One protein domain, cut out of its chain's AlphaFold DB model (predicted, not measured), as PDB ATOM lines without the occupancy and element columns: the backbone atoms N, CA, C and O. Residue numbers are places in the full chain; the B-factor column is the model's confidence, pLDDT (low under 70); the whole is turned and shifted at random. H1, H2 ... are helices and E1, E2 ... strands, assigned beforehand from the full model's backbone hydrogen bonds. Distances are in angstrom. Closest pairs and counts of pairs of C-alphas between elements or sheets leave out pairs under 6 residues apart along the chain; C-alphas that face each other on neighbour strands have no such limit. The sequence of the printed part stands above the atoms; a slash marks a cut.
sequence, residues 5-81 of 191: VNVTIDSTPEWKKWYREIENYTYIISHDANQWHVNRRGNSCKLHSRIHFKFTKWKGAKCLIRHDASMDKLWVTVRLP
ATOM      1  N   VAL A   5      17.395 -33.843 108.292       95.19
ATOM      2  CA  VAL A   5      17.397 -35.310 108.211       95.19
ATOM      3  C   VAL A   5      16.201 -35.788 107.396       95.19
ATOM      4  O   VAL A   5      15.053 -35.531 107.753       95.19
ATOM      5  N   ASN A   6      16.454 -36.518 106.312       94.94
ATOM      6  CA  ASN A   6      15.397 -37.150 105.522       94.94
ATOM      7  C   ASN A   6      15.027 -38.507 106.131       94.94
ATOM      8  O   ASN A   6      15.908 -39.305 106.450       94.94
ATOM      9  N   VAL A   7      13.731 -38.772 106.291       95.25
ATOM     10  CA  VAL A   7      13.209 -40.027 106.851       95.25
ATOM     11  C   VAL A   7      11.976 -40.452 106.062       95.25
ATOM     12  O   VAL A   7      11.203 -39.608 105.627       95.25
ATOM     13  N   THR A   8      11.755 -41.755 105.930       95.88
ATOM     14  CA  THR A   8      10.506 -42.306 105.394       95.88
ATOM     15  C   THR A   8       9.723 -42.992 106.511       95.88
ATOM     16  O   THR A   8      10.297 -43.744 107.303       95.88
ATOM     17  N   ILE A   9       8.425 -42.703 106.614       94.69
ATOM     18  CA  ILE A   9       7.507 -43.320 107.576       94.69
ATOM     19  C   ILE A   9       6.225 -43.713 106.838       94.69
ATOM     20  O   ILE A   9       5.242 -42.975 106.823       94.69
ATOM     21  N   ASP A  10       6.210 -44.923 106.296       91.94
ATOM     22  CA  ASP A  10       5.094 -45.509 105.545       91.94
ATOM     23  C   ASP A  10       4.336 -46.551 106.369       91.94
ATOM     24  O   ASP A  10       3.518 -47.311 105.851       91.94
ATOM     25  N   SER A  11       4.630 -46.646 107.668       90.88
ATOM     26  CA  SER A  11       4.005 -47.623 108.548       90.88
ATOM     27  C   SER A  11       4.042 -47.233 110.028       90.88
ATOM     28  O   SER A  11       4.867 -46.454 110.516       90.88
ATOM     29  N   THR A  12       3.138 -47.828 110.814       89.38
ATOM     30  CA  THR A  12       3.150 -47.658 112.279       89.38
ATOM     31  C   THR A  12       4.417 -48.232 112.955       89.38
ATOM     32  O   THR A  12       4.864 -47.642 113.944       89.38
ATOM     33  N   PRO A  13       5.012 -49.358 112.506       93.00
ATOM     34  CA  PRO A  13       6.323 -49.805 112.979       93.00
ATOM     35  C   PRO A  13       7.455 -48.798 112.743       93.00
ATOM     36  O   PRO A  13       8.203 -48.522 113.683       93.00
ATOM     37  N   GLU A  14       7.547 -48.195 111.556       93.75
ATOM     38  CA  GLU A  14       8.564 -47.173 111.250       93.75
ATOM     39  C   GLU A  14       8.378 -45.925 112.101       93.75
ATOM     40  O   GLU A  14       9.333 -45.443 112.707       93.75
ATOM     41  N   TRP A  15       7.129 -45.488 112.276       92.44
ATOM     42  CA  TRP A  15       6.784 -44.431 113.223       92.44
ATOM     43  C   TRP A  15       7.346 -44.718 114.626       92.44
ATOM     44  O   TRP A  15       7.954 -43.855 115.263       92.44
ATOM     45  N   LYS A  16       7.154 -45.946 115.131       91.12
ATOM     46  CA  LYS A  16       7.662 -46.350 116.452       91.12
ATOM     47  C   LYS A  16       9.188 -46.368 116.501       91.12
ATOM     48  O   LYS A  16       9.723 -46.123 117.581       91.12
ATOM     49  N   LYS A  17       9.863 -46.707 115.398       91.56
ATOM     50  CA  LYS A  17      11.326 -46.686 115.300       91.56
ATOM     51  C   LYS A  17      11.834 -45.247 115.350       91.56
ATOM     52  O   LYS A  17      12.532 -44.912 116.299       91.56
ATOM     53  N   TRP A  18      11.366 -44.392 114.441       93.12
ATOM     54  CA  TRP A  18      11.736 -42.975 114.391       93.12
ATOM     55  C   TRP A  18      11.499 -42.266 115.730       93.12
ATOM     56  O   TRP A  18      12.395 -41.627 116.267       93.12
ATOM     57  N   TYR A  19      10.336 -42.475 116.358       89.81
ATOM     58  CA  TYR A  19      10.034 -41.887 117.667       89.81
ATOM     59  C   TYR A  19      11.022 -42.297 118.778       89.81
ATOM     60  O   TYR A  19      11.218 -41.550 119.733       89.81
ATOM     61  N   ARG A  20      11.615 -43.496 118.712       85.75
ATOM     62  CA  ARG A  20      12.585 -43.974 119.716       85.75
ATOM     63  C   ARG A  20      13.986 -43.401 119.523       85.75
ATOM     64  O   ARG A  20      14.790 -43.535 120.442       85.75
ATOM     65  N   GLU A  21      14.252 -42.851 118.349       88.12
ATOM     66  CA  GLU A  21      15.553 -42.371 117.871       88.12
ATOM     67  C   GLU A  21      15.491 -40.860 117.575       88.12
ATOM     68  O   GLU A  21      16.317 -40.320 116.848       88.12
ATOM     69  N   ILE A  22      14.469 -40.182 118.109       89.62
ATOM     70  CA  ILE A  22      14.233 -38.764 117.870       89.62
ATOM     71  C   ILE A  22      15.288 -37.904 118.569       89.62
ATOM     72  O   ILE A  22      15.539 -38.052 119.765       89.62
ATOM     73  N   GLU A  23      15.824 -36.946 117.825       89.75
ATOM     74  CA  GLU A  23      16.790 -35.955 118.278       89.75
ATOM     75  C   GLU A  23      16.357 -34.538 117.878       89.75
ATOM     76  O   GLU A  23      15.317 -34.320 117.248       89.75
ATOM     77  N   ASN A  24      17.151 -33.552 118.292       91.50
ATOM     78  CA  ASN A  24      16.888 -32.133 118.070       91.50
ATOM     79  C   ASN A  24      17.266 -31.681 116.651       91.50
ATOM     80  O   ASN A  24      18.176 -30.873 116.470       91.50
ATOM     81  N   TYR A  25      16.533 -32.178 115.652       93.06
ATOM     82  CA  TYR A  25      16.747 -31.882 114.233       93.06
ATOM     83  C   TYR A  25      15.499 -31.333 113.537       93.06
ATOM     84  O   TYR A  25      14.395 -31.283 114.095       93.06
ATOM     85  N   THR A  26      15.689 -30.923 112.283       94.06
ATOM     86  CA  THR A  26      14.584 -30.752 111.338       94.06
ATOM     87  C   THR A  26      14.495 -31.986 110.457       94.06
ATOM     88  O   THR A  26      15.404 -32.283 109.689       94.06
ATOM     89  N   TYR A  27      13.387 -32.705 110.564       95.19
ATOM     90  CA  TYR A  27      13.110 -33.892 109.776       95.19
ATOM     91  C   TYR A  27      12.257 -33.542 108.562       95.19
ATOM     92  O   TYR A  27      11.254 -32.839 108.693       95.19
ATOM     93  N   ILE A  28      12.624 -34.074 107.402       95.19
ATOM     94  CA  ILE A  28      11.769 -34.122 106.217       95.19
ATOM     95  C   ILE A  28      11.265 -35.560 106.129       95.19
ATOM     96  O   ILE A  28      12.016 -36.471 105.785       95.19
ATOM     97  N   ILE A  29      10.016 -35.767 106.535       95.31
ATOM     98  CA  ILE A  29       9.402 -37.087 106.631       95.31
ATOM     99  C   ILE A  29       8.553 -37.327 105.391       95.31
ATOM    100  O   ILE A  29       7.485 -36.734 105.277       95.31
ATOM    101  N   SER A  30       9.005 -38.199 104.500       94.81
ATOM    102  CA  SER A  30       8.179 -38.743 103.421       94.81
ATOM    103  C   SER A  30       7.232 -39.803 103.990       94.81
ATOM    104  O   SER A  30       7.656 -40.625 104.808       94.81
ATOM    105  N   HIS A  31       5.964 -39.796 103.584       91.38
ATOM    106  CA  HIS A  31       4.980 -40.781 104.039       91.38
ATOM    107  C   HIS A  31       3.945 -41.120 102.958       91.38
ATOM    108  O   HIS A  31       3.504 -40.254 102.202       91.38
ATOM    109  N   ASP A  32       3.478 -42.369 102.928       87.31
ATOM    110  CA  ASP A  32       2.410 -42.798 102.019       87.31
ATOM    111  C   ASP A  32       1.084 -42.085 102.330       87.31
ATOM    112  O   ASP A  32       0.459 -42.259 103.389       87.31
ATOM    113  N   ALA A  33       0.612 -41.305 101.357       81.50
ATOM    114  CA  ALA A  33      -0.638 -40.577 101.452       81.50
ATOM    115  C   ALA A  33      -1.847 -41.497 101.720       81.50
ATOM    116  O   ALA A  33      -2.754 -41.111 102.459       81.50
ATOM    117  N   ASN A  34      -1.862 -42.715 101.164       82.19
ATOM    118  CA  ASN A  34      -2.960 -43.673 101.347       82.19
ATOM    119  C   ASN A  34      -3.063 -44.190 102.779       82.19
ATOM    120  O   ASN A  34      -4.156 -44.484 103.263       82.19
ATOM    121  N   GLN A  35      -1.932 -44.306 103.467       83.81
ATOM    122  CA  GLN A  35      -1.920 -44.805 104.831       83.81
ATOM    123  C   GLN A  35      -2.277 -43.708 105.839       83.81
ATOM    124  O   GLN A  35      -3.005 -43.945 106.815       83.81
ATOM    125  N   TRP A  36      -1.741 -42.505 105.635       87.69
ATOM    126  CA  TRP A  36      -1.768 -41.463 106.655       87.69
ATOM    127  C   TRP A  36      -2.894 -40.448 106.494       87.69
ATOM    128  O   TRP A  36      -3.239 -39.791 107.478       87.69
ATOM    129  N   HIS A  37      -3.529 -40.356 105.327       85.81
ATOM    130  CA  HIS A  37      -4.628 -39.420 105.094       85.81
ATOM    131  C   HIS A  37      -5.947 -40.171 104.939       85.81
ATOM    132  O   HIS A  37      -6.069 -41.085 104.135       85.81
ATOM    133  N   VAL A  38      -6.954 -39.783 105.728       73.44
ATOM    134  CA  VAL A  38      -8.310 -40.366 105.631       73.44
ATOM    135  C   VAL A  38      -9.065 -39.782 104.440       73.44
ATOM    136  O   VAL A  38      -9.777 -40.503 103.759       73.44
ATOM    137  N   ASN A  39      -8.870 -38.488 104.175       67.94
ATOM    138  CA  ASN A  39      -9.429 -37.774 103.036       67.94
ATOM    139  C   ASN A  39      -8.326 -36.916 102.416       67.94
ATOM    140  O   ASN A  39      -7.905 -35.938 103.026       67.94
ATOM    141  N   ARG A  40      -7.891 -37.233 101.189       60.31
ATOM    142  CA  ARG A  40      -6.865 -36.444 100.472       60.31
ATOM    143  C   ARG A  40      -7.293 -34.999 100.171       60.31
ATOM    144  O   ARG A  40      -6.452 -34.166  99.875       60.31
ATOM    145  N   ARG A  41      -8.597 -34.701 100.243       56.28
ATOM    146  CA  ARG A  41      -9.164 -33.351 100.054       56.28
ATOM    147  C   ARG A  41      -9.147 -32.485 101.322       56.28
ATOM    148  O   ARG A  41      -9.539 -31.327 101.255       56.28
ATOM    149  N   GLY A  42      -8.736 -33.030 102.469       54.78
ATOM    150  CA  GLY A  42      -8.599 -32.288 103.722       54.78
ATOM    151  C   GLY A  42      -7.161 -32.326 104.226       54.78
ATOM    152  O   GLY A  42      -6.460 -33.315 104.038       54.78
ATOM    153  N   ASN A  43      -6.735 -31.286 104.946       60.09
ATOM    154  CA  ASN A  43      -5.413 -31.204 105.589       60.09
ATOM    155  C   ASN A  43      -5.246 -32.182 106.781       60.09
ATOM    156  O   ASN A  43      -4.536 -31.905 107.747       60.09
ATOM    157  N   SER A  44      -5.937 -33.325 106.765       77.06
ATOM    158  CA  SER A  44      -6.019 -34.276 107.870       77.06
ATOM    159  C   SER A  44      -4.984 -35.395 107.725       77.06
ATOM    160  O   SER A  44      -5.314 -36.522 107.347       77.06
ATOM    161  N   CYS A  45      -3.732 -35.095 108.067       88.00
ATOM    162  CA  CYS A  45      -2.670 -36.094 108.153       88.00
ATOM    163  C   CYS A  45      -2.640 -36.740 109.555       88.00
ATOM    164  O   CYS A  45      -2.382 -36.083 110.569       88.00
ATOM    165  N   LYS A  46      -2.878 -38.055 109.643       90.12
ATOM    166  CA  LYS A  46      -2.802 -38.814 110.907       90.12
ATOM    167  C   LYS A  46      -1.393 -38.784 111.502       90.12
ATOM    168  O   LYS A  46      -1.265 -38.754 112.729       90.12
ATOM    169  N   LEU A  47      -0.355 -38.809 110.663       91.38
ATOM    170  CA  LEU A  47       1.038 -38.765 111.112       91.38
ATOM    171  C   LEU A  47       1.354 -37.417 111.770       91.38
ATOM    172  O   LEU A  47       1.852 -37.401 112.895       91.38
ATOM    173  N   HIS A  48       0.939 -36.309 111.144       91.81
ATOM    174  CA  HIS A  48       1.008 -34.964 111.722       91.81
ATOM    175  C   HIS A  48       0.384 -34.929 113.123       91.81
ATOM    176  O   HIS A  48       1.046 -34.577 114.101       91.81
ATOM    177  N   SER A  49      -0.876 -35.358 113.252       90.25
ATOM    178  CA  SER A  49      -1.586 -35.345 114.537       90.25
ATOM    179  C   SER A  49      -0.908 -36.223 115.591       90.25
ATOM    180  O   SER A  49      -0.836 -35.840 116.760       90.25
ATOM    181  N   ARG A  50      -0.361 -37.382 115.194       91.44
ATOM    182  CA  ARG A  50       0.405 -38.261 116.093       91.44
ATOM    183  C   ARG A  50       1.676 -37.589 116.605       91.44
ATOM    184  O   ARG A  50       1.912 -37.631 117.812       91.44
ATOM    185  N   ILE A  51       2.466 -36.982 115.719       92.19
ATOM    186  CA  ILE A  51       3.698 -36.259 116.069       92.19
ATOM    187  C   ILE A  51       3.362 -35.111 117.017       92.19
ATOM    188  O   ILE A  51       3.912 -35.041 118.120       92.19
ATOM    189  N   HIS A  52       2.401 -34.271 116.630       90.19
ATOM    190  CA  HIS A  52       1.984 -33.113 117.409       90.19
ATOM    191  C   HIS A  52       1.553 -33.524 118.819       90.19
ATOM    192  O   HIS A  52       2.135 -33.083 119.808       90.19
ATOM    193  N   PHE A  53       0.598 -34.450 118.938       89.44
ATOM    194  CA  PHE A  53       0.091 -34.917 120.231       89.44
ATOM    195  C   PHE A  53       1.163 -35.581 121.103       89.44
ATOM    196  O   PHE A  53       1.092 -35.536 122.332       89.44
ATOM    197  N   LYS A  54       2.153 -36.247 120.499       89.00
ATOM    198  CA  LYS A  54       3.208 -36.915 121.266       89.00
ATOM    199  C   LYS A  54       4.198 -35.928 121.853       89.00
ATOM    200  O   LYS A  54       4.478 -36.047 123.046       89.00
ATOM    201  N   PHE A  55       4.696 -34.983 121.061       89.00
ATOM    202  CA  PHE A  55       5.738 -34.062 121.515       89.00
ATOM    203  C   PHE A  55       5.196 -32.876 122.307       89.00
ATOM    204  O   PHE A  55       5.842 -32.460 123.257       89.00
ATOM    205  N   THR A  56       3.968 -32.417 122.050       84.62
ATOM    206  CA  THR A  56       3.317 -31.401 122.911       84.62
ATOM    207  C   THR A  56       3.134 -31.873 124.357       84.62
ATOM    208  O   THR A  56       3.104 -31.066 125.279       84.62
ATOM    209  N   LYS A  57       3.080 -33.191 124.590       84.25
ATOM    210  CA  LYS A  57       3.025 -33.794 125.934       84.25
ATOM    211  C   LYS A  57       4.376 -33.903 126.642       84.25
ATOM    212  O   LYS A  57       4.444 -34.534 127.703       84.25
ATOM    213  N   TRP A  58       5.464 -33.438 126.041       88.19
ATOM    214  CA  TRP A  58       6.766 -33.374 126.696       88.19
ATOM    215  C   TRP A  58       6.929 -31.975 127.279       88.19
ATOM    216  O   TRP A  58       6.912 -30.985 126.552       88.19
ATOM    217  N   LYS A  59       7.078 -31.885 128.604       88.56
ATOM    218  CA  LYS A  59       7.305 -30.603 129.277       88.56
ATOM    219  C   LYS A  59       8.571 -29.953 128.711       88.56
ATOM    220  O   LYS A  59       9.625 -30.577 128.722       88.56
ATOM    221  N   GLY A  60       8.452 -28.722 128.213       87.81
ATOM    222  CA  GLY A  60       9.567 -27.968 127.625       87.81
ATOM    223  C   GLY A  60       9.891 -28.296 126.163       87.81
ATOM    224  O   GLY A  60      10.812 -27.697 125.613       87.81
ATOM    225  N   ALA A  61       9.151 -29.198 125.509       91.25
ATOM    226  CA  ALA A  61       9.347 -29.471 124.090       91.25
ATOM    227  C   ALA A  61       8.715 -28.393 123.195       91.25
ATOM    228  O   ALA A  61       7.650 -27.854 123.495       91.25
ATOM    229  N   LYS A  62       9.349 -28.130 122.050       91.69
ATOM    230  CA  LYS A  62       8.801 -27.336 120.944       91.69
ATOM    231  C   LYS A  62       8.758 -28.215 119.699       91.69
ATOM    232  O   LYS A  62       9.750 -28.850 119.358       91.69
ATOM    233  N   CYS A  63       7.613 -28.260 119.032       92.44
ATOM    234  CA  CYS A  63       7.417 -29.046 117.820       92.44
ATOM    235  C   CYS A  63       6.716 -28.168 116.789       92.44
ATOM    236  O   CYS A  63       5.610 -27.692 117.044       92.44
ATOM    237  N   LEU A  64       7.371 -27.933 115.657       92.44
ATOM    238  CA  LEU A  64       6.787 -27.252 114.510       92.44
ATOM    239  C   LEU A  64       6.625 -28.276 113.398       92.44
ATOM    240  O   LEU A  64       7.597 -28.920 113.013       92.44
ATOM    241  N   ILE A  65       5.404 -28.415 112.892       92.50
ATOM    242  CA  ILE A  65       5.096 -29.349 111.816       92.50
ATOM    243  C   ILE A  65       4.439 -28.576 110.685       92.50
ATOM    244  O   ILE A  65       3.516 -27.797 110.920       92.50
ATOM    245  N   ARG A  66       4.908 -28.791 109.459       90.88
ATOM    246  CA  ARG A  66       4.292 -28.259 108.246       90.88
ATOM    247  C   ARG A  66       4.194 -29.353 107.207       90.88
ATOM    248  O   ARG A  66       5.116 -30.146 107.056       90.88
ATOM    249  N   HIS A  67       3.078 -29.378 106.501       89.88
ATOM    250  CA  HIS A  67       2.962 -30.196 105.311       89.88
ATOM    251  C   HIS A  67       3.525 -29.435 104.116       89.88
ATOM    252  O   HIS A  67       3.367 -28.215 104.036       89.88
ATOM    253  N   ASP A  68       4.171 -30.145 103.202       87.31
ATOM    254  CA  ASP A  68       4.376 -29.625 101.857       87.31
ATOM    255  C   ASP A  68       3.077 -29.627 101.029       87.31
ATOM    256  O   ASP A  68       2.059 -30.199 101.423       87.31
ATOM    257  N   ALA A  69       3.115 -28.954  99.878       83.69
ATOM    258  CA  ALA A  69       1.948 -28.785  99.014       83.69
ATOM    259  C   ALA A  69       1.462 -30.102  98.381       83.69
ATOM    260  O   ALA A  69       0.272 -30.241  98.107       83.69
ATOM    261  N   SER A  70       2.361 -31.066  98.160       82.56
ATOM    262  CA  SER A  70       2.056 -32.374  97.566       82.56
ATOM    263  C   SER A  70       1.421 -33.367  98.542       82.56
ATOM    264  O   SER A  70       0.935 -34.414  98.116       82.56
ATOM    265  N   MET A  71       1.337 -33.027  99.832       83.44
ATOM    266  CA  MET A  71       0.689 -33.838 100.868       83.44
ATOM    267  C   MET A  71       1.363 -35.205 101.139       83.44
ATOM    268  O   MET A  71       0.836 -36.039 101.888       83.44
ATOM    269  N   ASP A  72       2.586 -35.397 100.647       86.25
ATOM    270  CA  ASP A  72       3.431 -36.584 100.820       86.25
ATOM    271  C   ASP A  72       4.639 -36.353 101.745       86.25
ATOM    272  O   ASP A  72       5.255 -37.334 102.166       86.25
ATOM    273  N   LYS A  73       4.955 -35.101 102.131       91.38
ATOM    274  CA  LYS A  73       6.040 -34.820 103.091       91.38
ATOM    275  C   LYS A  73       5.649 -33.915 104.253       91.38
ATOM    276  O   LYS A  73       5.035 -32.861 104.097       91.38
ATOM    277  N   LEU A  74       6.104 -34.285 105.447       92.94
ATOM    278  CA  LEU A  74       6.036 -33.461 106.650       92.94
ATOM    279  C   LEU A  74       7.409 -32.898 107.007       92.94
ATOM    280  O   LEU A  74       8.350 -33.635 107.289       92.94
ATOM    281  N   TRP A  75       7.487 -31.579 107.095       94.00
ATOM    282  CA  TRP A  75       8.596 -30.857 107.701       94.00
ATOM    283  C   TRP A  75       8.358 -30.770 109.200       94.00
ATOM    284  O   TRP A  75       7.402 -30.133 109.642       94.00
ATOM    285  N   VAL A  76       9.202 -31.427 109.984       93.50
ATOM    286  CA  VAL A  76       9.042 -31.568 111.431       93.50
ATOM    287  C   VAL A  76      10.304 -31.071 112.119       93.50
ATOM    288  O   VAL A  76      11.314 -31.764 112.158       93.50
ATOM    289  N   THR A  77      10.249 -29.885 112.714       94.06
ATOM    290  CA  THR A  77      11.328 -29.381 113.571       94.06
ATOM    291  C   THR A  77      10.996 -29.693 115.021       94.06
ATOM    292  O   THR A  77      10.003 -29.188 115.557       94.06
ATOM    293  N   VAL A  78      11.837 -30.496 115.674       91.06
ATOM    294  CA  VAL A  78      11.655 -30.869 117.081       91.06
ATOM    295  C   VAL A  78      12.779 -30.277 117.924       91.06
ATOM    296  O   VAL A  78      13.954 -30.376 117.586       91.06
ATOM    297  N   ARG A  79      12.415 -29.656 119.047       91.88
ATOM    298  CA  ARG A  79      13.330 -29.340 120.145       91.88
ATOM    299  C   ARG A  79      12.801 -29.975 121.415       91.88
ATOM    300  O   ARG A  79      11.716 -29.636 121.882       91.88
ATOM    301  N   LEU A  80      13.568 -30.899 121.955       91.00
ATOM    302  CA  LEU A  80      13.288 -31.663 123.150       91.00
ATOM    303  C   LEU A  80      14.282 -31.257 124.246       91.00
ATOM    304  O   LEU A  80      15.429 -30.927 123.936       91.00
ATOM    305  N   PRO A  81      13.858 -31.288 125.516       90.62
ATOM    306  CA  PRO A  81      14.751 -31.053 126.643       90.62
ATOM    307  C   PRO A  81      15.844 -32.124 126.724       90.62
ATOM    308  O   PRO A  81      15.654 -33.265 126.283       90.62
TER     309      PRO A  81
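What this domain is: This is residues 5 to 81 of the 191 residues of an uncharacterized protein of Candidatus Pacearchaeota archaeon (UniProt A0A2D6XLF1). A twisted sheet of four strands forms a wall, with H3 lying along one face over E4 and E3 and the other face bare. H1 only grazes this sheet beside H3, and the small helix H2 sits off it. The printed part has 77 residues, with three named helices and four named strands in the order E1, H1, E2, H2, H3, E3, E4. The sheet is mixed, in the order E1, E2, E4, E3, and the class is mixed, helices and strands. The whole is compact, with a radius of gyration of the C-alphas of 11.8 A, yet elongated, spanning 35 by 21 by 18 A.

How they stand to each other: E1, residues 5 to 8, is an edge strand, parallel to E2, residues 26 to 30, at 25 degrees, with N 5 and O 26 at 2.9 A. Between them in the chain comes H1, residues 12 to 20, which only grazes the sheet with its residues 14 to 18. E1, H1 and E2 make a strand-helix-strand unit, two parallel neighbour strands joined through a helix, with a right-handed crossover. H2, residues 33 to 36, is not on the sheet. H3, residues 46 to 56, is on the sheet at a height of 9.3 A, making two layers, and runs along the strands, at 8 degrees to E3, residues 62 to 67, on the local plane. The closest C-alphas of H3 and E3 are those of Phe 55 and Cys 63, 6.5 A apart. H2 and H3 are close but not clearly touching, the closest C-alphas being those of Trp 36 and Lys 46, 5.1 A apart. H1 and H3 are near each other. E3 and E4, residues 73 to 79, form an antiparallel hairpin at 171 degrees, with N 64 and O 77 at 2.9 A. E2 and E4 are antiparallel at 153 degrees, with N 27 and O 76 at 2.8 A. E2, H2, H3 and E3 make a split strand-helix-strand unit, with E4 between its strands in the sheet and a right-handed crossover. In H1 and H3 every O i to N i+4 pair is within hydrogen-bond range; H2 is too short for one.

Where its parts are: E1 begins at C-alpha 5 (17.397, -35.310, 108.211). H1 measures 12.6 A, E2 12.9 A and H3 15.4 A from first to last C-alpha. E3 measures 16.9 A and E4 19.3 A, ending at C-alpha 79 (13.330, -29.340, 120.145).

The domain as a whole: The C-alphas farthest apart, of Arg 41 and Pro 81, are 35.8 A apart. The printed part has no cut and no long link. Its mean pLDDT is 88.0, and residues 39 to 43 are under 70.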